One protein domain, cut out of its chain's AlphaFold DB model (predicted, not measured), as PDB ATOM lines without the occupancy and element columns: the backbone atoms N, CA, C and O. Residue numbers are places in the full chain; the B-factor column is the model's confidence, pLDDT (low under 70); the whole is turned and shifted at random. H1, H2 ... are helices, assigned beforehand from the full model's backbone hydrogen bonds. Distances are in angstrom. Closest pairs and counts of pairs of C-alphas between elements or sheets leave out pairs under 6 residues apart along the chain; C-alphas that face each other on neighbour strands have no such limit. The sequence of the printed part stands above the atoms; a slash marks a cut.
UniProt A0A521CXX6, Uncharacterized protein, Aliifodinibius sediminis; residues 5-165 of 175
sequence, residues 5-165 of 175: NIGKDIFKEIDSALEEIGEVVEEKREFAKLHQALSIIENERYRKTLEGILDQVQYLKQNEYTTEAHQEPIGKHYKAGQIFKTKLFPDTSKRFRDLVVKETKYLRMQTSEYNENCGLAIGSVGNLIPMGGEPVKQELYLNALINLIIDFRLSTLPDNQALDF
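What this domain is: This is residues 5 to 165 of the 175 residues of an uncharacterized protein of Aliifodinibius sediminis (UniProt A0A521CXX6). Six helices, H2 to H7, run up and down side by side in a bundle: H7, H3, H4 and H5 form a ring of four, with H2 packed on H3 and H7 at one side and H6 on H4 and H5 at the other. H1 crosses steeply over the outside of H2 and H7, and short H8 follows the end of H7. The printed part has 161 residues with eight named helices, H1 to H8 in chain order, and no named strand; the class is all helix. It is compact, with a radius of gyration of the C-alphas of 15.9 A and spans of 48 by 42 by 27 A.

Where its parts are: H1 is residues 6 to 19, with C-alpha 6 at (173.161, 114.574, 120.539). H2 is residues 26 to 38, and H3 residues 44 to 62, 26.5 A long. H4 is residues 71 to 84, 20.8 A long. H5, the longest, is residues 90 to 110 and measures 30.9 A, from C-alpha 90 at (162.986, 127.071, 111.465). H6 is residues 115 to 126, H7 residues 137 to 155, 26.9 A long, and H8 residues 159 to 165, with C-alpha 165 at (144.113, 127.690, 119.697).

How they stand to each other: H1 touches H2 with residues 14 to 18 alone, opposite ways at a steep tilt of 52 degrees; the closest C-alphas, of Leu 18 and Lys 33, are 5.8 A apart. H2 and H3 form a helical hairpin at a shallow tilt of 17 degrees, with the closest C-alphas, of Leu 38 and Arg 47, 5.8 A apart. H3 and H4 form another, with C-alphas 56 and 73 closest at 5.9 A. H4 touches H6, running the same way at a shallow tilt of 25 degrees; C-alphas 78 and 121 are closest at 4.1 A. H5 and H6 also form a hairpin, closest at C-alphas 104 and 118, 5.1 A apart. H7 is the hub, touching H1, H2, H3, H5 and H8. Its closest C-alphas to H3 are those of Arg 153 and Val 57, 5.7 A apart. H7 and H8 only just touch, with 3 pairs of C-alphas within 8 A, the closest those of Leu 154 and Ala 162 at 6.6 A. H3 and H5 are apart, as are H4 and H7. In H1, H2, H3, H5, H6 and H7 every O i to N i+4 pair is within hydrogen-bond range; H4 has 9 of 10 and H8 2 of 3.

The domain as a whole: The C-alphas of Asn 5 and Ser 112 are the two farthest apart, at 48.9 A. The printed part has no cut, and no link between helices is long. The mean pLDDT of the printed part is 77.4; residues 5 to 30 and 159 to 165 are under 70.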
ATOM      1  N   ASN A   5     172.651 110.936 118.211       49.88
ATOM      2  CA  ASN A   5     172.840 110.822 119.664       49.88
ATOM      3  C   ASN A   5     172.752 112.154 120.416       49.88
ATOM      4  O   ASN A   5     172.226 112.161 121.518       49.88
ATOM      5  N   ILE A   6     173.139 113.286 119.818       43.91
ATOM      6  CA  ILE A   6     173.161 114.574 120.539       43.91
ATOM      7  C   ILE A   6     171.749 114.982 120.986       43.91
ATOM      8  O   ILE A   6     171.551 115.383 122.128       43.91
ATOM      9  N   GLY A   7     170.744 114.824 120.117       41.88
ATOM     10  CA  GLY A   7     169.351 115.094 120.482       41.88
ATOM     11  C   GLY A   7     168.839 114.162 121.585       41.88
ATOM     12  O   GLY A   7     168.206 114.625 122.527       41.88
ATOM     13  N   LYS A   8     169.156 112.862 121.513       48.31
ATOM     14  CA  LYS A   8     168.739 111.872 122.523       48.31
ATOM     15  C   LYS A   8     169.400 112.098 123.880       48.31
ATOM     16  O   LYS A   8     168.746 111.884 124.893       48.31
ATOM     17  N   ASP A   9     170.651 112.543 123.897       53.19
ATOM     18  CA  ASP A   9     171.383 112.851 125.125       53.19
ATOM     19  C   ASP A   9     170.852 114.135 125.782       53.19
ATOM     20  O   ASP A   9     170.724 114.190 126.998       53.19
ATOM     21  N   ILE A  10     170.432 115.125 124.985       53.28
ATOM     22  CA  ILE A  10     169.765 116.345 125.468       53.28
ATOM     23  C   ILE A  10     168.395 116.034 126.078       53.28
ATOM     24  O   ILE A  10     168.098 116.510 127.170       53.28
ATOM     25  N   PHE A  11     167.572 115.221 125.406       51.91
ATOM     26  CA  PHE A  11     166.288 114.793 125.966       51.91
ATOM     27  C   PHE A  11     166.481 113.921 127.206       51.91
ATOM     28  O   PHE A  11     165.764 114.125 128.169       51.91
ATOM     29  N   LYS A  12     167.505 113.059 127.253       57.78
ATOM     30  CA  LYS A  12     167.879 112.332 128.476       57.78
ATOM     31  C   LYS A  12     168.337 113.240 129.609       57.78
ATOM     32  O   LYS A  12     168.020 112.942 130.751       57.78
ATOM     33  N   GLU A  13     169.101 114.297 129.340       57.22
ATOM     34  CA  GLU A  13     169.512 115.263 130.368       57.22
ATOM     35  C   GLU A  13     168.313 116.066 130.885       57.22
ATOM     36  O   GLU A  13     168.215 116.299 132.088       57.22
ATOM     37  N   ILE A  14     167.378 116.429 129.996       55.88
ATOM     38  CA  ILE A  14     166.087 117.000 130.387       55.88
ATOM     39  C   ILE A  14     165.349 115.973 131.249       55.88
ATOM     40  O   ILE A  14     165.160 116.236 132.427       55.88
ATOM     41  N   ASP A  15     165.040 114.784 130.734       53.25
ATOM     42  CA  ASP A  15     164.316 113.719 131.437       53.25
ATOM     43  C   ASP A  15     164.955 113.367 132.790       53.25
ATOM     44  O   ASP A  15     164.242 113.253 133.780       53.25
ATOM     45  N   SER A  16     166.287 113.312 132.886       58.50
ATOM     46  CA  SER A  16     167.006 113.070 134.150       58.50
ATOM     47  C   SER A  16     166.808 114.211 135.152       58.50
ATOM     48  O   SER A  16     166.537 113.959 136.326       58.50
ATOM     49  N   ALA A  17     166.862 115.471 134.700       52.31
ATOM     50  CA  ALA A  17     166.508 116.624 135.532       52.31
ATOM     51  C   ALA A  17     165.015 116.618 135.925       52.31
ATOM     52  O   ALA A  17     164.651 117.129 136.983       52.31
ATOM     53  N   LEU A  18     164.145 116.014 135.103       49.22
ATOM     54  CA  LEU A  18     162.724 115.814 135.401       49.22
ATOM     55  C   LEU A  18     162.474 114.605 136.344       49.22
ATOM     56  O   LEU A  18     161.434 114.558 137.010       49.22
ATOM     57  N   GLU A  19     163.364 113.617 136.416       52.31
ATOM     58  CA  GLU A  19     163.176 112.376 137.185       52.31
ATOM     59  C   GLU A  19     163.583 112.493 138.668       52.31
ATOM     60  O   GLU A  19     162.947 111.859 139.511       52.31
ATOM     61  N   GLU A  20     164.550 113.347 139.029       48.44
ATOM     62  CA  GLU A  20     165.126 113.441 140.392       48.44
ATOM     63  C   GLU A  20     164.188 113.956 141.510       48.44
ATOM     64  O   GLU A  20     164.563 113.952 142.683       48.44
ATOM     65  N   ILE A  21     162.956 114.378 141.207       45.62
ATOM     66  CA  ILE A  21     162.054 114.994 142.197       45.62
ATOM     67  C   ILE A  21     160.775 114.164 142.352       45.62
ATOM     68  O   ILE A  21     159.982 114.055 141.411       45.62
ATOM     69  N   GLY A  22     160.598 113.589 143.550       40.84
ATOM     70  CA  GLY A  22     159.473 112.744 143.974       40.84
ATOM     71  C   GLY A  22     158.086 113.410 143.960       40.84
ATOM     72  O   GLY A  22     157.939 114.612 143.755       40.84
ATOM     73  N   GLU A  23     157.056 112.578 144.131       45.69
ATOM     74  CA  GLU A  23     155.647 112.826 143.787       45.69
ATOM     75  C   GLU A  23     154.903 113.841 144.678       45.69
ATOM     76  O   GLU A  23     154.623 113.524 145.828       45.69
ATOM     77  N   VAL A  24     154.468 114.983 144.105       38.00
ATOM     78  CA  VAL A  24     153.203 115.706 144.410       38.00
ATOM     79  C   VAL A  24     152.767 116.564 143.187       38.00
ATOM     80  O   VAL A  24     153.562 117.348 142.680       38.00
ATOM     81  N   VAL A  25     151.495 116.426 142.758       44.16
ATOM     82  CA  VAL A  25     150.694 117.179 141.741       44.16
ATOM     83  C   VAL A  25     151.397 117.505 140.404       44.16
ATOM     84  O   VAL A  25     152.113 118.497 140.273       44.16
ATOM     85  N   GLU A  26     151.098 116.689 139.389       55.56
ATOM     86  CA  GLU A  26     151.703 116.605 138.044       55.56
ATOM     87  C   GLU A  26     151.986 117.958 137.356       55.56
ATOM     88  O   GLU A  26     153.097 118.197 136.897       55.56
ATOM     89  N   GLU A  27     151.055 118.907 137.398       54.62
ATOM     90  CA  GLU A  27     151.189 120.191 136.695       54.62
ATOM     91  C   GLU A  27     152.084 121.215 137.426       54.62
ATOM     92  O   GLU A  27     152.876 121.936 136.815       54.62
ATOM     93  N   LYS A  28     152.027 121.255 138.768       57.06
ATOM     94  CA  LYS A  28     152.972 122.060 139.574       57.06
ATOM     95  C   LYS A  28     154.393 121.514 139.435       57.06
ATOM     96  O   LYS A  28     155.355 122.282 139.476       57.06
ATOM     97  N   ARG A  29     154.507 120.195 139.250       64.25
ATOM     98  CA  ARG A  29     155.763 119.505 138.974       64.25
ATOM     99  C   ARG A  29     156.299 119.891 137.595       64.25
ATOM    100  O   ARG A  29     157.469 120.243 137.520       64.25
ATOM    101  N   GLU A  30     155.478 119.899 136.546       68.06
ATOM    102  CA  GLU A  30     155.878 120.333 135.193       68.06
ATOM    103  C   GLU A  30     156.363 121.787 135.143       68.06
ATOM    104  O   GLU A  30     157.406 122.068 134.554       68.06
ATOM    105  N   PHE A  31     155.684 122.704 135.834       75.25
ATOM    106  CA  PHE A  31     156.126 124.097 135.913       75.25
ATOM    107  C   PHE A  31     157.493 124.248 136.609       75.25
ATOM    108  O   PHE A  31     158.407 124.880 136.073       75.25
ATOM    109  N   ALA A  32     157.671 123.626 137.782       73.88
ATOM    110  CA  ALA A  32     158.936 123.667 138.528       73.88
ATOM    111  C   ALA A  32     160.094 123.025 137.747       73.88
ATOM    112  O   ALA A  32     161.207 123.549 137.715       73.88
ATOM    113  N   LYS A  33     159.801 121.920 137.061       73.06
ATOM    114  CA  LYS A  33     160.701 121.215 136.151       73.06
ATOM    115  C   LYS A  33     161.211 122.100 135.015       73.06
ATOM    116  O   LYS A  33     162.410 122.122 134.745       73.06
ATOM    117  N   LEU A  34     160.321 122.858 134.374       81.00
ATOM    118  CA  LEU A  34     160.707 123.787 133.314       81.00
ATOM    119  C   LEU A  34     161.613 124.902 133.854       81.00
ATOM    120  O   LEU A  34     162.646 125.179 133.248       81.00
ATOM    121  N   HIS A  35     161.312 125.476 135.023       83.19
ATOM    122  CA  HIS A  35     162.202 126.453 135.671       83.19
ATOM    123  C   HIS A  35     163.579 125.878 136.009       83.19
ATOM    124  O   HIS A  35     164.599 126.530 135.782       83.19
ATOM    125  N   GLN A  36     163.635 124.647 136.514       77.88
ATOM    126  CA  GLN A  36     164.906 123.984 136.784       77.88
ATOM    127  C   GLN A  36     165.698 123.750 135.494       77.88
ATOM    128  O   GLN A  36     166.892 124.046 135.453       77.88
ATOM    129  N   ALA A  37     165.051 123.307 134.415       76.88
ATOM    130  CA  ALA A  37     165.710 123.106 133.128       76.88
ATOM    131  C   ALA A  37     166.243 124.422 132.524       76.88
ATOM    132  O   ALA A  37     167.304 124.435 131.898       76.88
ATOM    133  N   LEU A  38     165.577 125.555 132.779       84.06
ATOM    134  CA  LEU A  38     166.066 126.884 132.390       84.06
ATOM    135  C   LEU A  38     167.377 127.275 133.089       84.06
ATOM    136  O   LEU A  38     168.165 128.024 132.509       84.06
ATOM    137  N   SER A  39     167.657 126.751 134.289       82.62
ATOM    138  CA  SER A  39     168.891 127.060 135.032       82.62
ATOM    139  C   SER A  39     170.171 126.603 134.318       82.62
ATOM    140  O   SER A  39     171.230 127.192 134.534       82.62
ATOM    141  N   ILE A  40     170.053 125.622 133.413       79.19
ATOM    142  CA  ILE A  40     171.147 125.052 132.611       79.19
ATOM    143  C   ILE A  40     171.569 126.004 131.475       79.19
ATOM    144  O   ILE A  40     172.681 125.911 130.947       79.19
ATOM    145  N   ILE A  41     170.714 126.964 131.100       80.75
ATOM    146  CA  ILE A  41     171.042 127.964 130.082       80.75
ATOM    147  C   ILE A  41     172.060 128.953 130.655       80.75
ATOM    148  O   ILE A  41     171.745 129.790 131.505       80.75
ATOM    149  N   GLU A  42     173.279 128.901 130.121       82.25
ATOM    150  CA  GLU A  42     174.391 129.771 130.528       82.25
ATOM    151  C   GLU A  42     174.132 131.244 130.188       82.25
ATOM    152  O   GLU A  42     174.515 132.154 130.925       82.25
ATOM    153  N   ASN A  43     173.460 131.504 129.062       86.00
ATOM    154  CA  ASN A  43     173.142 132.860 128.643       86.00
ATOM    155  C   ASN A  43     172.006 133.435 129.503       86.00
ATOM    156  O   ASN A  43     170.826 133.179 129.255       86.00
ATOM    157  N   GLU A  44     172.367 134.279 130.469       89.25
ATOM    158  CA  GLU A  44     171.425 134.911 131.399       89.25
ATOM    159  C   GLU A  44     170.288 135.662 130.688       89.25
ATOM    160  O   GLU A  44     169.146 135.645 131.149       89.25
ATOM    161  N   ARG A  45     170.570 136.297 129.543       89.81
ATOM    162  CA  ARG A  45     169.554 137.029 128.778       89.81
ATOM    163  C   ARG A  45     168.517 136.076 128.185       89.81
ATOM    164  O   ARG A  45     167.333 136.404 128.212       89.81
ATOM    165  N   TYR A  46     168.929 134.912 127.686       87.62
ATOM    166  CA  TYR A  46     168.003 133.872 127.220       87.62
ATOM    167  C   TYR A  46     167.233 133.255 128.374       87.62
ATOM    168  O   TYR A  46     166.006 133.213 128.303       87.62
ATOM    169  N   ARG A  47     167.923 132.887 129.455       89.44
ATOM    170  CA  ARG A  47     167.293 132.323 130.649       89.44
ATOM    171  C   ARG A  47     166.183 133.229 131.187       89.44
ATOM    172  O   ARG A  47     165.030 132.818 131.183       89.44
ATOM    173  N   LYS A  48     166.485 134.494 131.499       91.06
ATOM    174  CA  LYS A  48     165.493 135.458 132.019       91.06
ATOM    175  C   LYS A  48     164.330 135.715 131.063       91.06
ATOM    176  O   LYS A  48     163.221 136.025 131.491       91.06
ATOM    177  N   THR A  49     164.585 135.636 129.759       89.88
ATOM    178  CA  THR A  49     163.532 135.806 128.749       89.88
ATOM    179  C   THR A  49     162.557 134.642 128.786       89.88
ATOM    180  O   THR A  49     161.352 134.865 128.760       89.88
ATOM    181  N   LEU A  50     163.071 133.417 128.852       88.88
ATOM    182  CA  LEU A  50     162.249 132.215 128.899       88.88
ATOM    183  C   LEU A  50     161.548 132.045 130.241       88.88
ATOM    184  O   LEU A  50     160.374 131.707 130.237       88.88
ATOM    185  N   GLU A  51     162.221 132.349 131.355       90.44
ATOM    186  CA  GLU A  51     161.596 132.415 132.684       90.44
ATOM    187  C   GLU A  51     160.404 133.373 132.644       90.44
ATOM    188  O   GLU A  51     159.302 132.999 133.016       90.44
ATOM    189  N   GLY A  52     160.577 134.562 132.054       89.75
ATOM    190  CA  GLY A  52     159.486 135.522 131.913       89.75
ATOM    191  C   GLY A  52     158.327 135.062 131.019       89.75
ATOM    192  O   GLY A  52     157.207 135.514 131.240       89.75
ATOM    193  N   ILE A  53     158.567 134.202 130.020       88.31
ATOM    194  CA  ILE A  53     157.498 133.582 129.210       88.31
ATOM    195  C   ILE A  53     156.848 132.424 129.975       88.31
ATOM    196  O   ILE A  53     155.658 132.184 129.827       88.31
ATOM    197  N   LEU A  54     157.598 131.689 130.787       87.56
ATOM    198  CA  LEU A  54     157.053 130.600 131.586       87.56
ATOM    199  C   LEU A  54     156.170 131.145 132.721       87.56
ATOM    200  O   LEU A  54     155.010 130.752 132.827       87.56
ATOM    201  N   ASP A  55     156.661 132.137 133.469       88.12
ATOM    202  CA  ASP A  55     155.912 132.863 134.507       88.12
ATOM    203  C   ASP A  55     154.596 133.440 133.965       88.12
ATOM    204  O   ASP A  55     153.570 133.437 134.643       88.12
ATOM    205  N   GLN A  56     154.604 133.886 132.707       84.62
ATOM    206  CA  GLN A  56     153.424 134.377 132.001       84.62
ATOM    207  C   GLN A  56     152.321 133.316 131.891       84.62
ATOM    208  O   GLN A  56     151.149 133.637 132.089       84.62
ATOM    209  N   VAL A  57     152.670 132.067 131.562       83.25
ATOM    210  CA  VAL A  57     151.687 130.974 131.454       83.25
ATOM    211  C   VAL A  57     150.976 130.785 132.790       83.25
ATOM    212  O   VAL A  57     149.750 130.680 132.839       83.25
ATOM    213  N   GLN A  58     151.743 130.822 133.879       82.81
ATOM    214  CA  GLN A  58     151.215 130.674 135.226       82.81
ATOM    215  C   GLN A  58     150.366 131.875 135.653       82.81
ATOM    216  O   GLN A  58     149.298 131.694 136.239       82.81
ATOM    217  N   TYR A  59     150.807 133.090 135.327       85.44
ATOM    218  CA  TYR A  59     150.059 134.311 135.607       85.44
ATOM    219  C   TYR A  59     148.702 134.322 134.895       85.44
ATOM    220  O   TYR A  59     147.680 134.570 135.530       85.44
ATOM    221  N   LEU A  60     148.668 133.990 133.601       82.50
ATOM    222  CA  LEU A  60     147.423 133.907 132.832       82.50
ATOM    223  C   LEU A  60     146.429 132.928 133.460       82.50
ATOM    224  O   LEU A  60     145.253 133.254 133.604       82.50
ATOM    225  N   LYS A  61     146.914 131.762 133.897       81.38
ATOM    226  CA  LYS A  61     146.093 130.759 134.574       81.38
ATOM    227  C   LYS A  61     145.514 131.259 135.895       81.38
ATOM    228  O   LYS A  61     144.334 131.062 136.162       81.38
ATOM    229  N   GLN A  62     146.336 131.905 136.719       84.19
ATOM    230  CA  GLN A  62     145.911 132.457 138.011       84.19
ATOM    231  C   GLN A  62     144.880 133.581 137.874       84.19
ATOM    232  O   GLN A  62     144.129 133.825 138.812       84.19
ATOM    233  N   ASN A  63     144.843 134.242 136.717       84.00
ATOM    234  CA  ASN A  63     143.947 135.356 136.424       84.00
ATOM    235  C   ASN A  63     142.891 134.985 135.369       84.00
ATOM    236  O   ASN A  63     142.427 135.855 134.636       84.00
ATOM    237  N   GLU A  64     142.538 133.699 135.264       82.06
ATOM    238  CA  GLU A  64     141.413 133.201 134.454       82.06
ATOM    239  C   GLU A  64     141.448 133.616 132.970       82.06
ATOM    240  O   GLU A  64     140.416 133.675 132.303       82.06
ATOM    241  N   TYR A  65     142.640 133.876 132.425       78.31
ATOM    242  CA  TYR A  65     142.835 134.250 131.022       78.31
ATOM    243  C   TYR A  65     142.035 135.491 130.578       78.31
ATOM    244  O   TYR A  65     141.632 135.584 129.417       78.31
ATOM    245  N   THR A  66     141.831 136.471 131.463       81.00
ATOM    246  CA  THR A  66     141.160 137.735 131.111       81.00
ATOM    247  C   THR A  66     141.971 138.580 130.123       81.00
ATOM    248  O   THR A  66     143.176 138.385 129.931       81.00
ATOM    249  N   THR A  67     141.319 139.552 129.482       75.44
ATOM    250  CA  THR A  67     141.968 140.490 128.553       75.44
ATOM    251  C   THR A  67     143.092 141.279 129.236       75.44
ATOM    252  O   THR A  67     144.169 141.437 128.664       75.44
ATOM    253  N   GLU A  68     142.884 141.717 130.477       81.88
ATOM    254  CA  GLU A  68     143.865 142.452 131.283       81.88
ATOM    255  C   GLU A  68     145.080 141.578 131.607       81.88
ATOM    256  O   GLU A  68     146.224 142.020 131.476       81.88
ATOM    257  N   ALA A  69     144.848 140.304 131.946       82.44
ATOM    258  CA  ALA A  69     145.920 139.352 132.212       82.44
ATOM    259  C   ALA A  69     146.801 139.104 130.975       82.44
ATOM    260  O   ALA A  69     147.977 138.759 131.102       82.44
ATOM    261  N   HIS A  70     146.259 139.322 129.774       78.75
ATOM    262  CA  HIS A  70     146.981 139.177 128.517       78.75
ATOM    263  C   HIS A  70     147.923 140.351 128.179       78.75
ATOM    264  O   HIS A  70     148.766 140.220 127.290       78.75
ATOM    265  N   GLN A  71     147.850 141.483 128.885       75.56
ATOM    266  CA  GLN A  71     148.668 142.663 128.578       75.56
ATOM    267  C   GLN A  71     150.167 142.445 128.847       75.56
ATOM    268  O   GLN A  71     151.008 142.756 127.995       75.56
ATOM    269  N   GLU A  72     150.517 141.925 130.024       78.12
ATOM    270  CA  GLU A  72     151.909 141.645 130.391       78.12
ATOM    271  C   GLU A  72     152.597 140.636 129.438       78.12
ATOM    272  O   GLU A  72     153.697 140.950 128.956       78.12
ATOM    273  N   PRO A  73     151.966 139.496 129.080       80.50
ATOM    274  CA  PRO A  73     152.422 138.579 128.032       80.50
ATOM    275  C   PRO A  73     152.994 139.213 126.761       80.50
ATOM    276  O   PRO A  73     154.116 138.917 126.337       80.50
ATOM    277  N   ILE A  74     152.254 140.141 126.153       82.81
ATOM    278  CA  ILE A  74     152.617 140.722 124.855       82.81
ATOM    279  C   ILE A  74     153.933 141.499 124.939       82.81
ATOM    280  O   ILE A  74     154.765 141.430 124.027       82.81
ATOM    281  N   GLY A  75     154.176 142.179 126.062       84.31
ATOM    282  CA  GLY A  75     155.442 142.863 126.314       84.31
ATOM    283  C   GLY A  75     156.633 141.902 126.415       84.31
ATOM    284  O   GLY A  75     157.738 142.231 125.964       84.31
ATOM    285  N   LYS A  76     156.431 140.702 126.970       87.62
ATOM    286  CA  LYS A  76     157.470 139.660 127.071       87.62
ATOM    287  C   LYS A  76     157.756 139.043 125.702       87.62
ATOM    288  O   LYS A  76     158.925 138.894 125.346       87.62
ATOM    289  N   HIS A  77     156.732 138.789 124.890       88.19
ATOM    290  CA  HIS A  77     156.890 138.298 123.516       88.19
ATOM    291  C   HIS A  77     157.640 139.270 122.606       88.19
ATOM    292  O   HIS A  77     158.522 138.850 121.852       88.19
ATOM    293  N   TYR A  78     157.366 140.571 122.726       89.38
ATOM    294  CA  TYR A  78     158.156 141.600 122.052       89.38
ATOM    295  C   TYR A  78     159.646 141.504 122.423       89.38
ATOM    296  O   TYR A  78     160.505 141.390 121.545       89.38
ATOM    297  N   LYS A  79     159.969 141.473 123.723       90.25
ATOM    298  CA  LYS A  79     161.360 141.337 124.196       90.25
ATOM    299  C   LYS A  79     162.008 140.048 123.690       90.25
ATOM    300  O   LYS A  79     163.152 140.077 123.244       90.25
ATOM    301  N   ALA A  80     161.275 138.941 123.710       89.44
ATOM    302  CA  ALA A  80     161.747 137.653 123.228       89.44
ATOM    303  C   ALA A  80     162.103 137.678 121.737       89.44
ATOM    304  O   ALA A  80     163.174 137.204 121.359       89.44
ATOM    305  N   GLY A  81     161.281 138.310 120.895       87.94
ATOM    306  CA  GLY A  81     161.591 138.481 119.475       87.94
ATOM    307  C   GLY A  81     162.902 139.246 119.234       87.94
ATOM    308  O   GLY A  81     163.700 138.850 118.385       87.94
ATOM    309  N   GLN A  82     163.174 140.291 120.026       89.12
ATOM    310  CA  GLN A  82     164.430 141.053 119.954       89.12
ATOM    311  C   GLN A  82     165.648 140.236 120.402       89.12
ATOM    312  O   GLN A  82     166.752 140.417 119.889       89.12
ATOM    313  N   ILE A  83     165.453 139.361 121.386       90.19
ATOM    314  CA  ILE A  83     166.519 138.590 122.024       90.19
ATOM    315  C   ILE A  83     166.887 137.365 121.192       90.19
ATOM    316  O   ILE A  83     168.073 137.093 120.997       90.19
ATOM    317  N   PHE A  84     165.892 136.646 120.677       86.88
ATOM    318  CA  PHE A  84     166.129 135.405 119.955       86.88
ATOM    319  C   PHE A  84     166.626 135.623 118.531       86.88
ATOM    320  O   PHE A  84     167.440 134.818 118.107       86.88
ATOM    321  N   LYS A  85     166.199 136.680 117.822       79.75
ATOM    322  CA  LYS A  85     166.563 137.090 116.441       79.75
ATOM    323  C   LYS A  85     166.935 135.978 115.435       79.75
ATOM    324  O   LYS A  85     166.185 135.791 114.487       79.75
ATOM    325  N   THR A  86     168.073 135.291 115.590       73.94
ATOM    326  CA  THR A  86     168.574 134.220 114.699       73.94
ATOM    327  C   THR A  86     168.870 132.873 115.382       73.94
ATOM    328  O   THR A  86     169.406 131.965 114.754       73.94
ATOM    329  N   LYS A  87     168.565 132.725 116.674       80.44
ATOM    330  CA  LYS A  87     168.934 131.569 117.511       80.44
ATOM    331  C   LYS A  87     167.883 130.463 117.575       80.44
ATOM    332  O   LYS A  87     167.986 129.557 118.399       80.44
ATOM    333  N   LEU A  88     166.879 130.517 116.706       86.75
ATOM    334  CA  LEU A  88     165.808 129.529 116.664       86.75
ATOM    335  C   LEU A  88     165.878 128.708 115.386       86.75
ATOM    336  O   LEU A  88     166.047 129.254 114.295       86.75
ATOM    337  N   PHE A  89     165.668 127.405 115.520       88.12
ATOM    338  CA  PHE A  89     165.424 126.538 114.378       88.12
ATOM    339  C   PHE A  89     164.185 126.982 113.611       88.12
ATOM    340  O   PHE A  89     163.285 127.587 114.206       88.12
ATOM    341  N   PRO A  90     164.115 126.678 112.302       86.75
ATOM    342  CA  PRO A  90     162.986 127.071 111.465       86.75
ATOM    343  C   PRO A  90     161.627 126.738 112.094       86.75
ATOM    344  O   PRO A  90     160.760 127.611 112.173       86.75
ATOM    345  N   ASP A  91     161.474 125.521 112.619       83.81
ATOM    346  CA  ASP A  91     160.217 125.061 113.207       83.81
ATOM    347  C   ASP A  91     159.905 125.761 114.531       83.81
ATOM    348  O   ASP A  91     158.818 126.313 114.683       83.81
ATOM    349  N   THR A  92     160.866 125.849 115.456       87.00
ATOM    350  CA  THR A  92     160.692 126.577 116.726       87.00
ATOM    351  C   THR A  92     160.366 128.053 116.487       87.00
ATOM    352  O   THR A  92     159.452 128.606 117.097       87.00
ATOM    353  N   SER A  93     161.068 128.697 115.549       88.44
ATOM    354  CA  SER A  93     160.832 130.087 115.140       88.44
ATOM    355  C   SER A  93     159.415 130.281 114.606       88.44
ATOM    356  O   SER A  93     158.726 131.237 114.971       88.44
ATOM    357  N   LYS A  94     158.958 129.367 113.744       88.31
ATOM    358  CA  LYS A  94     157.598 129.381 113.206       88.31
ATOM    359  C   LYS A  94     156.561 129.199 114.315       88.31
ATOM    360  O   LYS A  94     155.668 130.032 114.420       88.31
ATOM    361  N   ARG A  95     156.711 128.186 115.174       86.94
ATOM    362  CA  ARG A  95     155.785 127.922 116.291       86.94
ATOM    363  C   ARG A  95     155.684 129.115 117.239       86.94
ATOM    364  O   ARG A  95     154.580 129.510 117.603       86.94
ATOM    365  N   PHE A  96     156.813 129.733 117.579       88.25
ATOM    366  CA  PHE A  96     156.826 130.911 118.441       88.25
ATOM    367  C   PHE A  96     156.133 132.118 117.791       88.25
ATOM    368  O   PHE A  96     155.300 132.762 118.426       88.25
ATOM    369  N   ARG A  97     156.391 132.392 116.502       89.38
ATOM    370  CA  ARG A  97     155.645 133.418 115.744       89.38
ATOM    371  C   ARG A  97     154.143 133.154 115.757       89.38
ATOM    372  O   ARG A  97     153.363 134.065 116.023       89.38
ATOM    373  N   ASP A  98     153.750 131.916 115.484       86.94
ATOM    374  CA  ASP A  98     152.350 131.516 115.380       86.94
ATOM    375  C   ASP A  98     151.606 131.618 116.719       86.94
ATOM    376  O   ASP A  98     150.408 131.908 116.709       86.94
ATOM    377  N   LEU A  99     152.281 131.393 117.850       86.56
ATOM    378  CA  LEU A  99     151.742 131.647 119.190       86.56
ATOM    379  C   LEU A  99     151.453 133.144 119.374       86.56
ATOM    380  O   LEU A  99     150.310 133.529 119.620       86.56
ATOM    381  N   VAL A 100     152.464 133.992 119.169       88.94
ATOM    382  CA  VAL A 100     152.359 135.442 119.404       88.94
ATOM    383  C   VAL A 100     151.310 136.089 118.500       88.94
ATOM    384  O   VAL A 100     150.522 136.917 118.954       88.94
ATOM    385  N   VAL A 101     151.236 135.694 117.226       88.44
ATOM    386  CA  VAL A 101     150.208 136.188 116.293       88.44
ATOM    387  C   VAL A 101     148.795 135.848 116.773       88.44
ATOM    388  O   VAL A 101     147.876 136.647 116.591       88.44
ATOM    389  N   LYS A 102     148.592 134.689 117.402       83.12
ATOM    390  CA  LYS A 102     147.268 134.311 117.909       83.12
ATOM    391  C   LYS A 102     146.892 135.041 119.177       83.12
ATOM    392  O   LYS A 102     145.783 135.557 119.244       83.12
ATOM    393  N   GLU A 103     147.797 135.113 120.147       82.81
ATOM    394  CA  GLU A 103     147.520 135.828 121.397       82.81
ATOM    395  C   GLU A 103     147.220 137.305 121.119       82.81
ATOM    396  O   GLU A 103     146.250 137.862 121.628       82.81
ATOM    397  N   THR A 104     147.974 137.920 120.205       86.69
ATOM    398  CA  THR A 104     147.704 139.294 119.764       86.69
ATOM    399  C   THR A 104     146.392 139.431 118.989       86.69
ATOM    400  O   THR A 104     145.686 140.419 119.173       86.69
ATOM    401  N   LYS A 105     146.016 138.460 118.145       84.62
ATOM    402  CA  LYS A 105     144.706 138.458 117.472       84.62
ATOM    403  C   LYS A 105     143.558 138.373 118.480       84.62
ATOM    404  O   LYS A 105     142.610 139.143 118.352       84.62
ATOM    405  N   TYR A 106     143.654 137.476 119.461       81.12
ATOM    406  CA  TYR A 106     142.657 137.327 120.521       81.12
ATOM    407  C   TYR A 106     142.456 138.647 121.274       81.12
ATOM    408  O   TYR A 106     141.342 139.159 121.319       81.12
ATOM    409  N   LEU A 107     143.540 139.258 121.754       82.31
ATOM    410  CA  LEU A 107     143.498 140.541 122.462       82.31
ATOM    411  C   LEU A 107     142.827 141.657 121.661       82.31
ATOM    412  O   LEU A 107     141.974 142.373 122.180       82.31
ATOM    413  N   ARG A 108     143.184 141.784 120.381       83.56
ATOM    414  CA  ARG A 108     142.624 142.809 119.491       83.56
ATOM    415  C   ARG A 108     141.132 142.634 119.222       83.56
ATOM    416  O   ARG A 108     140.474 143.606 118.864       83.56
ATOM    417  N   MET A 109     140.600 141.417 119.357       82.50
ATOM    418  CA  MET A 109     139.157 141.171 119.269       82.50
ATOM    419  C   MET A 109     138.414 141.633 120.527       82.50
ATOM    420  O   MET A 109     137.243 141.983 120.423       82.50
ATOM    421  N   GLN A 110     139.076 141.641 121.687       80.69
ATOM    422  CA  GLN A 110     138.475 142.059 122.955       80.69
ATOM    423  C   GLN A 110     138.514 143.580 123.139       80.69
ATOM    424  O   GLN A 110     137.554 144.170 123.626       80.69
ATOM    425  N   THR A 111     139.611 144.233 122.740       82.69
ATOM    426  CA  THR A 111     139.763 145.689 122.868       82.69
ATOM    427  C   THR A 111     140.766 146.263 121.864       82.69
ATOM    428  O   THR A 111     141.766 145.635 121.506       82.69
ATOM    429  N   SER A 112     140.512 147.493 121.412       83.88
ATOM    430  CA  SER A 112     141.386 148.230 120.491       83.88
ATOM    431  C   SER A 112     142.567 148.913 121.186       83.88
ATOM    432  O   SER A 112     143.539 149.268 120.512       83.88
ATOM    433  N   GLU A 113     142.527 149.060 122.514       85.19
ATOM    434  CA  GLU A 113     143.549 149.758 123.310       85.19
ATOM    435  C   GLU A 113     144.939 149.113 123.194       85.19
ATOM    436  O   GLU A 113     145.961 149.793 123.275       85.19
ATOM    437  N   TYR A 114     145.001 147.809 122.913       83.19
ATOM    438  CA  TYR A 114     146.260 147.062 122.823       83.19
ATOM    439  C   TYR A 114     146.800 146.903 121.398       83.19
ATOM    440  O   TYR A 114     147.770 146.167 121.184       83.19
ATOM    441  N   ASN A 115     146.216 147.586 120.408       86.94
ATOM    442  CA  ASN A 115     146.601 147.449 119.002       86.94
ATOM    443  C   ASN A 115     148.090 147.719 118.750       86.94
ATOM    444  O   ASN A 115     148.722 146.956 118.007       86.94
ATOM    445  N   GLU A 116     148.638 148.757 119.387       88.62
ATOM    446  CA  GLU A 116     150.041 149.156 119.254       88.62
ATOM    447  C   GLU A 116     150.985 148.095 119.829       88.62
ATOM    448  O   GLU A 116     151.812 147.553 119.095       88.62
ATOM    449  N   ASN A 117     150.804 147.711 121.098       87.19
ATOM    450  CA  ASN A 117     151.625 146.686 121.758       87.19
ATOM    451  C   ASN A 117     151.578 145.348 121.012       87.19
ATOM    452  O   ASN A 117     152.610 144.715 120.781       87.19
ATOM    453  N   CYS A 118     150.388 144.947 120.560       90.44
ATOM    454  CA  CYS A 118     150.220 143.768 119.717       90.44
ATOM    455  C   CYS A 118     150.985 143.899 118.390       90.44
ATOM    456  O   CYS A 118     151.572 142.931 117.911       90.44
ATOM    457  N   GLY A 119     151.010 145.095 117.796       90.88
ATOM    458  CA  GLY A 119     151.739 145.373 116.557       90.88
ATOM    459  C   GLY A 119     153.248 145.270 116.743       90.88
ATOM    460  O   GLY A 119     153.921 144.641 115.927       90.88
ATOM    461  N   LEU A 120     153.765 145.811 117.848       91.31
ATOM    462  CA  LEU A 120     155.177 145.713 118.214       91.31
ATOM    463  C   LEU A 120     155.601 144.255 118.419       91.31
ATOM    464  O   LEU A 120     156.617 143.832 117.863       91.31
ATOM    465  N   ALA A 121     154.817 143.468 119.162       91.06
ATOM    466  CA  ALA A 121     155.110 142.055 119.393       91.06
ATOM    467  C   ALA A 121     155.128 141.253 118.083       91.06
ATOM    468  O   ALA A 121     156.121 140.574 117.812       91.06
ATOM    469  N   ILE A 122     154.098 141.402 117.235       92.06
ATOM    470  CA  ILE A 122     154.037 140.764 115.907       92.06
ATOM    471  C   ILE A 122     155.244 141.167 115.055       92.06
ATOM    472  O   ILE A 122     155.903 140.299 114.487       92.06
ATOM    473  N   GLY A 123     155.557 142.463 114.968       90.81
ATOM    474  CA  GLY A 123     156.685 142.951 114.175       90.81
ATOM    475  C   GLY A 123     158.015 142.378 114.660       90.81
ATOM    476  O   GLY A 123     158.844 141.943 113.861       90.81
ATOM    477  N   SER A 124     158.202 142.300 115.978       90.75
ATOM    478  CA  SER A 124     159.420 141.745 116.554       90.75
ATOM    479  C   SER A 124     159.596 140.263 116.254       90.75
ATOM    480  O   SER A 124     160.709 139.855 115.929       90.75
ATOM    481  N   VAL A 125     158.542 139.454 116.370       89.56
ATOM    482  CA  VAL A 125     158.652 138.024 116.054       89.56
ATOM    483  C   VAL A 125     158.666 137.772 114.547       89.56
ATOM    484  O   VAL A 125     159.323 136.839 114.098       89.56
ATOM    485  N   GLY A 126     158.028 138.622 113.741       85.75
ATOM    486  CA  GLY A 126     158.077 138.569 112.275       85.75
ATOM    487  C   GLY A 126     159.494 138.722 111.720       85.75
ATOM    488  O   GLY A 126     159.835 138.078 110.730       85.75
ATOM    489  N   ASN A 127     160.339 139.481 112.422       84.06
ATOM    490  CA  ASN A 127     161.754 139.682 112.102       84.06
ATOM    491  C   ASN A 127     162.677 138.541 112.569       84.06
ATOM    492  O   ASN A 127     163.895 138.651 112.413       84.06
ATOM    493  N   LEU A 128     162.138 137.463 113.154       84.75
ATOM    494  CA  LEU A 128     162.927 136.275 113.470       84.75
ATOM    495  C   LEU A 128     163.403 135.618 112.174       84.75
ATOM    496  O   LEU A 128     162.610 135.215 111.317       84.75
ATOM    497  N   ILE A 129     164.716 135.485 112.064       80.56
ATOM    498  CA  ILE A 129     165.386 134.820 110.957       80.56
ATOM    499  C   ILE A 129     165.683 133.393 111.426       80.56
ATOM    500  O   ILE A 129     166.210 133.222 112.527       80.56
ATOM    501  N   PRO A 130     165.344 132.356 110.645       79.88
ATOM    502  CA  PRO A 130     165.735 130.998 110.982       79.88
ATOM    503  C   PRO A 130     167.252 130.887 111.136       79.88
ATOM    504  O   PRO A 130     168.009 131.506 110.387       79.88
ATOM    505  N   MET A 131     167.687 130.091 112.105       83.81
ATOM    506  CA  MET A 131     169.096 129.767 112.268       83.81
ATOM    507  C   MET A 131     169.640 129.094 111.002       83.81
ATOM    508  O   MET A 131     168.956 128.279 110.383       83.81
ATOM    509  N   GLY A 132     170.871 129.444 110.636       75.12
ATOM    510  CA  GLY A 132     171.651 128.757 109.610       75.12
ATOM    511  C   GLY A 132     172.923 128.157 110.210       75.12
ATOM    512  O   GLY A 132     173.383 128.614 111.254       75.12
ATOM    513  N   GLY A 133     173.500 127.168 109.527       78.88
ATOM    514  CA  GLY A 133     174.691 126.450 109.990       78.88
ATOM    515  C   GLY A 133     174.373 125.246 110.879       78.88
ATOM    516  O   GLY A 133     173.212 124.872 111.046       78.88
ATOM    517  N   GLU A 134     175.423 124.617 111.408       78.56
ATOM    518  CA  GLU A 134     175.293 123.471 112.310       78.56
ATOM    519  C   GLU A 134     174.953 123.927 113.737       78.56
ATOM    520  O   GLU A 134     175.582 124.855 114.251       78.56
ATOM    521  N   PRO A 135     173.967 123.291 114.390       75.38
ATOM    522  CA  PRO A 135     173.514 123.699 115.709       75.38
ATOM    523  C   PRO A 135     174.499 123.309 116.811       75.38
ATOM    524  O   PRO A 135     174.985 122.178 116.851       75.38
ATOM    525  N   VAL A 136     174.718 124.204 117.777       82.50
ATOM    526  CA  VAL A 136     175.483 123.871 118.993       82.50
ATOM    527  C   VAL A 136     174.573 123.415 120.141       82.50
ATOM    528  O   VAL A 136     173.378 123.712 120.171       82.50
ATOM    529  N   LYS A 137     175.135 122.719 121.139       78.00
ATOM    530  CA  LYS A 137     174.382 122.114 122.258       78.00
ATOM    531  C   LYS A 137     173.442 123.103 122.975       78.00
ATOM    532  O   LYS A 137     172.272 122.802 123.175       78.00
ATOM    533  N   GLN A 138     173.918 124.309 123.295       78.38
ATOM    534  CA  GLN A 138     173.112 125.355 123.950       78.38
ATOM    535  C   GLN A 138     171.921 125.823 123.094       78.38
ATOM    536  O   GLN A 138     170.858 126.154 123.616       78.38
ATOM    537  N   GLU A 139     172.064 125.821 121.770       80.81
ATOM    538  CA  GLU A 139     170.982 126.177 120.852       80.81
ATOM    539  C   GLU A 139     169.934 125.069 120.770       80.81
ATOM    540  O   GLU A 139     168.738 125.361 120.760       80.81
ATOM    541  N   LEU A 140     170.363 123.805 120.785       80.25
ATOM    542  CA  LEU A 140     169.459 122.661 120.882       80.25
ATOM    543  C   LEU A 140     168.624 122.727 122.173       80.25
ATOM    544  O   LEU A 140     167.400 122.621 122.092       80.25
ATOM    545  N   TYR A 141     169.247 123.002 123.327       80.12
ATOM    546  CA  TYR A 141     168.528 123.195 124.597       80.12
ATOM    547  C   TYR A 141     167.541 124.356 124.543       80.12
ATOM    548  O   TYR A 141     166.375 124.187 124.895       80.12
ATOM    549  N   LEU A 142     167.985 125.525 124.072       84.06
ATOM    550  CA  LEU A 142     167.135 126.706 123.923       84.06
ATOM    551  C   LEU A 142     165.884 126.388 123.090       84.06
ATOM    552  O   LEU A 142     164.768 126.735 123.471       84.06
ATOM    553  N   ASN A 143     166.065 125.703 121.960       86.31
ATOM    554  CA  ASN A 143     164.968 125.349 121.066       86.31
ATOM    555  C   ASN A 143     164.036 124.294 121.672       86.31
ATOM    556  O   ASN A 143     162.820 124.414 121.529       86.31
ATOM    557  N   ALA A 144     164.577 123.289 122.362       81.88
ATOM    558  CA  ALA A 144     163.774 122.300 123.077       81.88
ATOM    559  C   ALA A 144     162.919 122.964 124.168       81.88
ATOM    560  O   ALA A 144     161.710 122.749 124.212       81.88
ATOM    561  N   LEU A 145     163.509 123.848 124.976       83.00
ATOM    562  CA  LEU A 145     162.810 124.532 126.066       83.00
ATOM    563  C   LEU A 145     161.719 125.478 125.572       83.00
ATOM    564  O   LEU A 145     160.631 125.493 126.138       83.00
ATOM    565  N   ILE A 146     161.956 126.219 124.487       86.25
ATOM    566  CA  ILE A 146     160.903 127.049 123.879       86.25
ATOM    567  C   ILE A 146     159.726 126.186 123.428       86.25
ATOM    568  O   ILE A 146     158.581 126.557 123.670       86.25
ATOM    569  N   ASN A 147     159.991 125.041 122.797       82.50
ATOM    570  CA  ASN A 147     158.926 124.132 122.382       82.50
ATOM    571  C   ASN A 147     158.142 123.602 123.588       82.50
ATOM    572  O   ASN A 147     156.920 123.685 123.569       82.50
ATOM    573  N   LEU A 148     158.825 123.171 124.651       81.94
ATOM    574  CA  LEU A 148     158.174 122.703 125.876       81.94
ATOM    575  C   LEU A 148     157.332 123.793 126.555       81.94
ATOM    576  O   LEU A 148     156.224 123.520 126.999       81.94
ATOM    577  N   ILE A 149     157.810 125.041 126.597       83.88
ATOM    578  CA  ILE A 149     157.040 126.173 127.141       83.88
ATOM    579  C   ILE A 149     155.789 126.440 126.293       83.88
ATOM    580  O   ILE A 149     154.722 126.716 126.842       83.88
ATOM    581  N   ILE A 150     155.894 126.347 124.963       83.69
ATOM    582  CA  ILE A 150     154.740 126.473 124.061       83.69
ATOM    583  C   ILE A 150     153.748 125.327 124.302       83.69
ATOM    584  O   ILE A 150     152.547 125.575 124.374       83.69
ATOM    585  N   ASP A 151     154.228 124.094 124.450       78.50
ATOM    586  CA  ASP A 151     153.382 122.926 124.711       78.50
ATOM    587  C   ASP A 151     152.661 123.061 126.059       78.50
ATOM    588  O   ASP A 151     151.441 122.902 126.128       78.50
ATOM    589  N   PHE A 152     153.376 123.489 127.100       79.94
ATOM    590  CA  PHE A 152     152.796 123.799 128.404       79.94
ATOM    591  C   PHE A 152     151.733 124.906 128.302       79.94
ATOM    592  O   PHE A 152     150.610 124.749 128.788       79.94
ATOM    593  N   ARG A 153     152.020 126.000 127.582       80.25
ATOM    594  CA  ARG A 153     151.053 127.082 127.320       80.25
ATOM    595  C   ARG A 153     149.776 126.583 126.644       80.25
ATOM    596  O   ARG A 153     148.704 127.095 126.964       80.25
ATOM    597  N   LEU A 154     149.884 125.642 125.709       77.06
ATOM    598  CA  LEU A 154     148.733 125.061 125.017       77.06
ATOM    599  C   LEU A 154     147.945 124.110 125.924       77.06
ATOM    600  O   LEU A 154     146.720 124.174 125.927       77.06
ATOM    601  N   SER A 155     148.630 123.278 126.713       73.94
ATOM    602  CA  SER A 155     147.998 122.318 127.634       73.94
ATOM    603  C   SER A 155     147.233 122.976 128.787       73.94
ATOM    604  O   SER A 155     146.308 122.389 129.334       73.94
ATOM    605  N   THR A 156     147.602 124.210 129.134       75.12
ATOM    606  CA  THR A 156     147.005 124.975 130.237       75.12
ATOM    607  C   THR A 156     145.807 125.820 129.805       75.12
ATOM    608  O   THR A 156     145.158 126.442 130.646       75.12
ATOM    609  N   LEU A 157     145.495 125.867 128.505       74.81
ATOM    610  CA  LEU A 157     144.325 126.587 128.010       74.81
ATOM    611  C   LEU A 157     143.022 125.930 128.493       74.81
ATOM    612  O   LEU A 157     142.918 124.706 128.454       74.81
ATOM    613  N   PRO A 158     141.993 126.718 128.852       70.25
ATOM    614  CA  PRO A 158     140.645 126.186 129.055       70.25
ATOM    615  C   PRO A 158     140.149 125.450 127.800       70.25
ATOM    616  O   PRO A 158     140.367 125.952 126.700       70.25
ATOM    617  N   ASP A 159     139.444 124.318 127.933       64.06
ATOM    618  CA  ASP A 159     139.034 123.444 126.809       64.06
ATOM    619  C   ASP A 159     138.385 124.190 125.627       64.06
ATOM    620  O   ASP A 159     138.672 123.921 124.457       64.06
ATOM    621  N   ASN A 160     137.533 125.175 125.925       61.06
ATOM    622  CA  ASN A 160     136.850 125.997 124.925       61.06
ATOM    623  C   ASN A 160     137.790 126.952 124.168       61.06
ATOM    624  O   ASN A 160     137.526 127.271 123.015       61.06
ATOM    625  N   GLN A 161     138.889 127.387 124.787       62.47
ATOM    626  CA  GLN A 161     139.929 128.203 124.157       62.47
ATOM    627  C   GLN A 161     141.042 127.339 123.551       62.47
ATOM    628  O   GLN A 161     141.651 127.734 122.558       62.47
ATOM    629  N   ALA A 162     141.289 126.150 124.110       59.59
ATOM    630  CA  ALA A 162     142.268 125.183 123.636       59.59
ATOM    631  C   ALA A 162     141.910 124.685 122.236       59.59
ATOM    632  O   ALA A 162     142.791 124.620 121.384       59.59
ATOM    633  N   LEU A 163     140.629 124.413 121.959       46.38
ATOM    634  CA  LEU A 163     140.158 124.011 120.629       46.38
ATOM    635  C   LEU A 163     140.361 125.109 119.577       46.38
ATOM    636  O   LEU A 163     140.839 124.809 118.483       46.38
ATOM    637  N   ASP A 164     140.087 126.374 119.908       53.44
ATOM    638  CA  ASP A 164     140.333 127.507 119.007       53.44
ATOM    639  C   ASP A 164     141.834 127.728 118.768       53.44
ATOM    640  O   ASP A 164     142.262 127.981 117.636       53.44
ATOM    641  N   PHE A 165     142.659 127.572 119.805       56.56
ATOM    642  CA  PHE A 165     144.113 127.690 119.697       56.56
ATOM    643  C   PHE A 165     144.742 126.524 118.935       56.56
ATOM    644  O   PHE A 165     145.588 126.765 118.074       56.56
TER     645      PHE A 165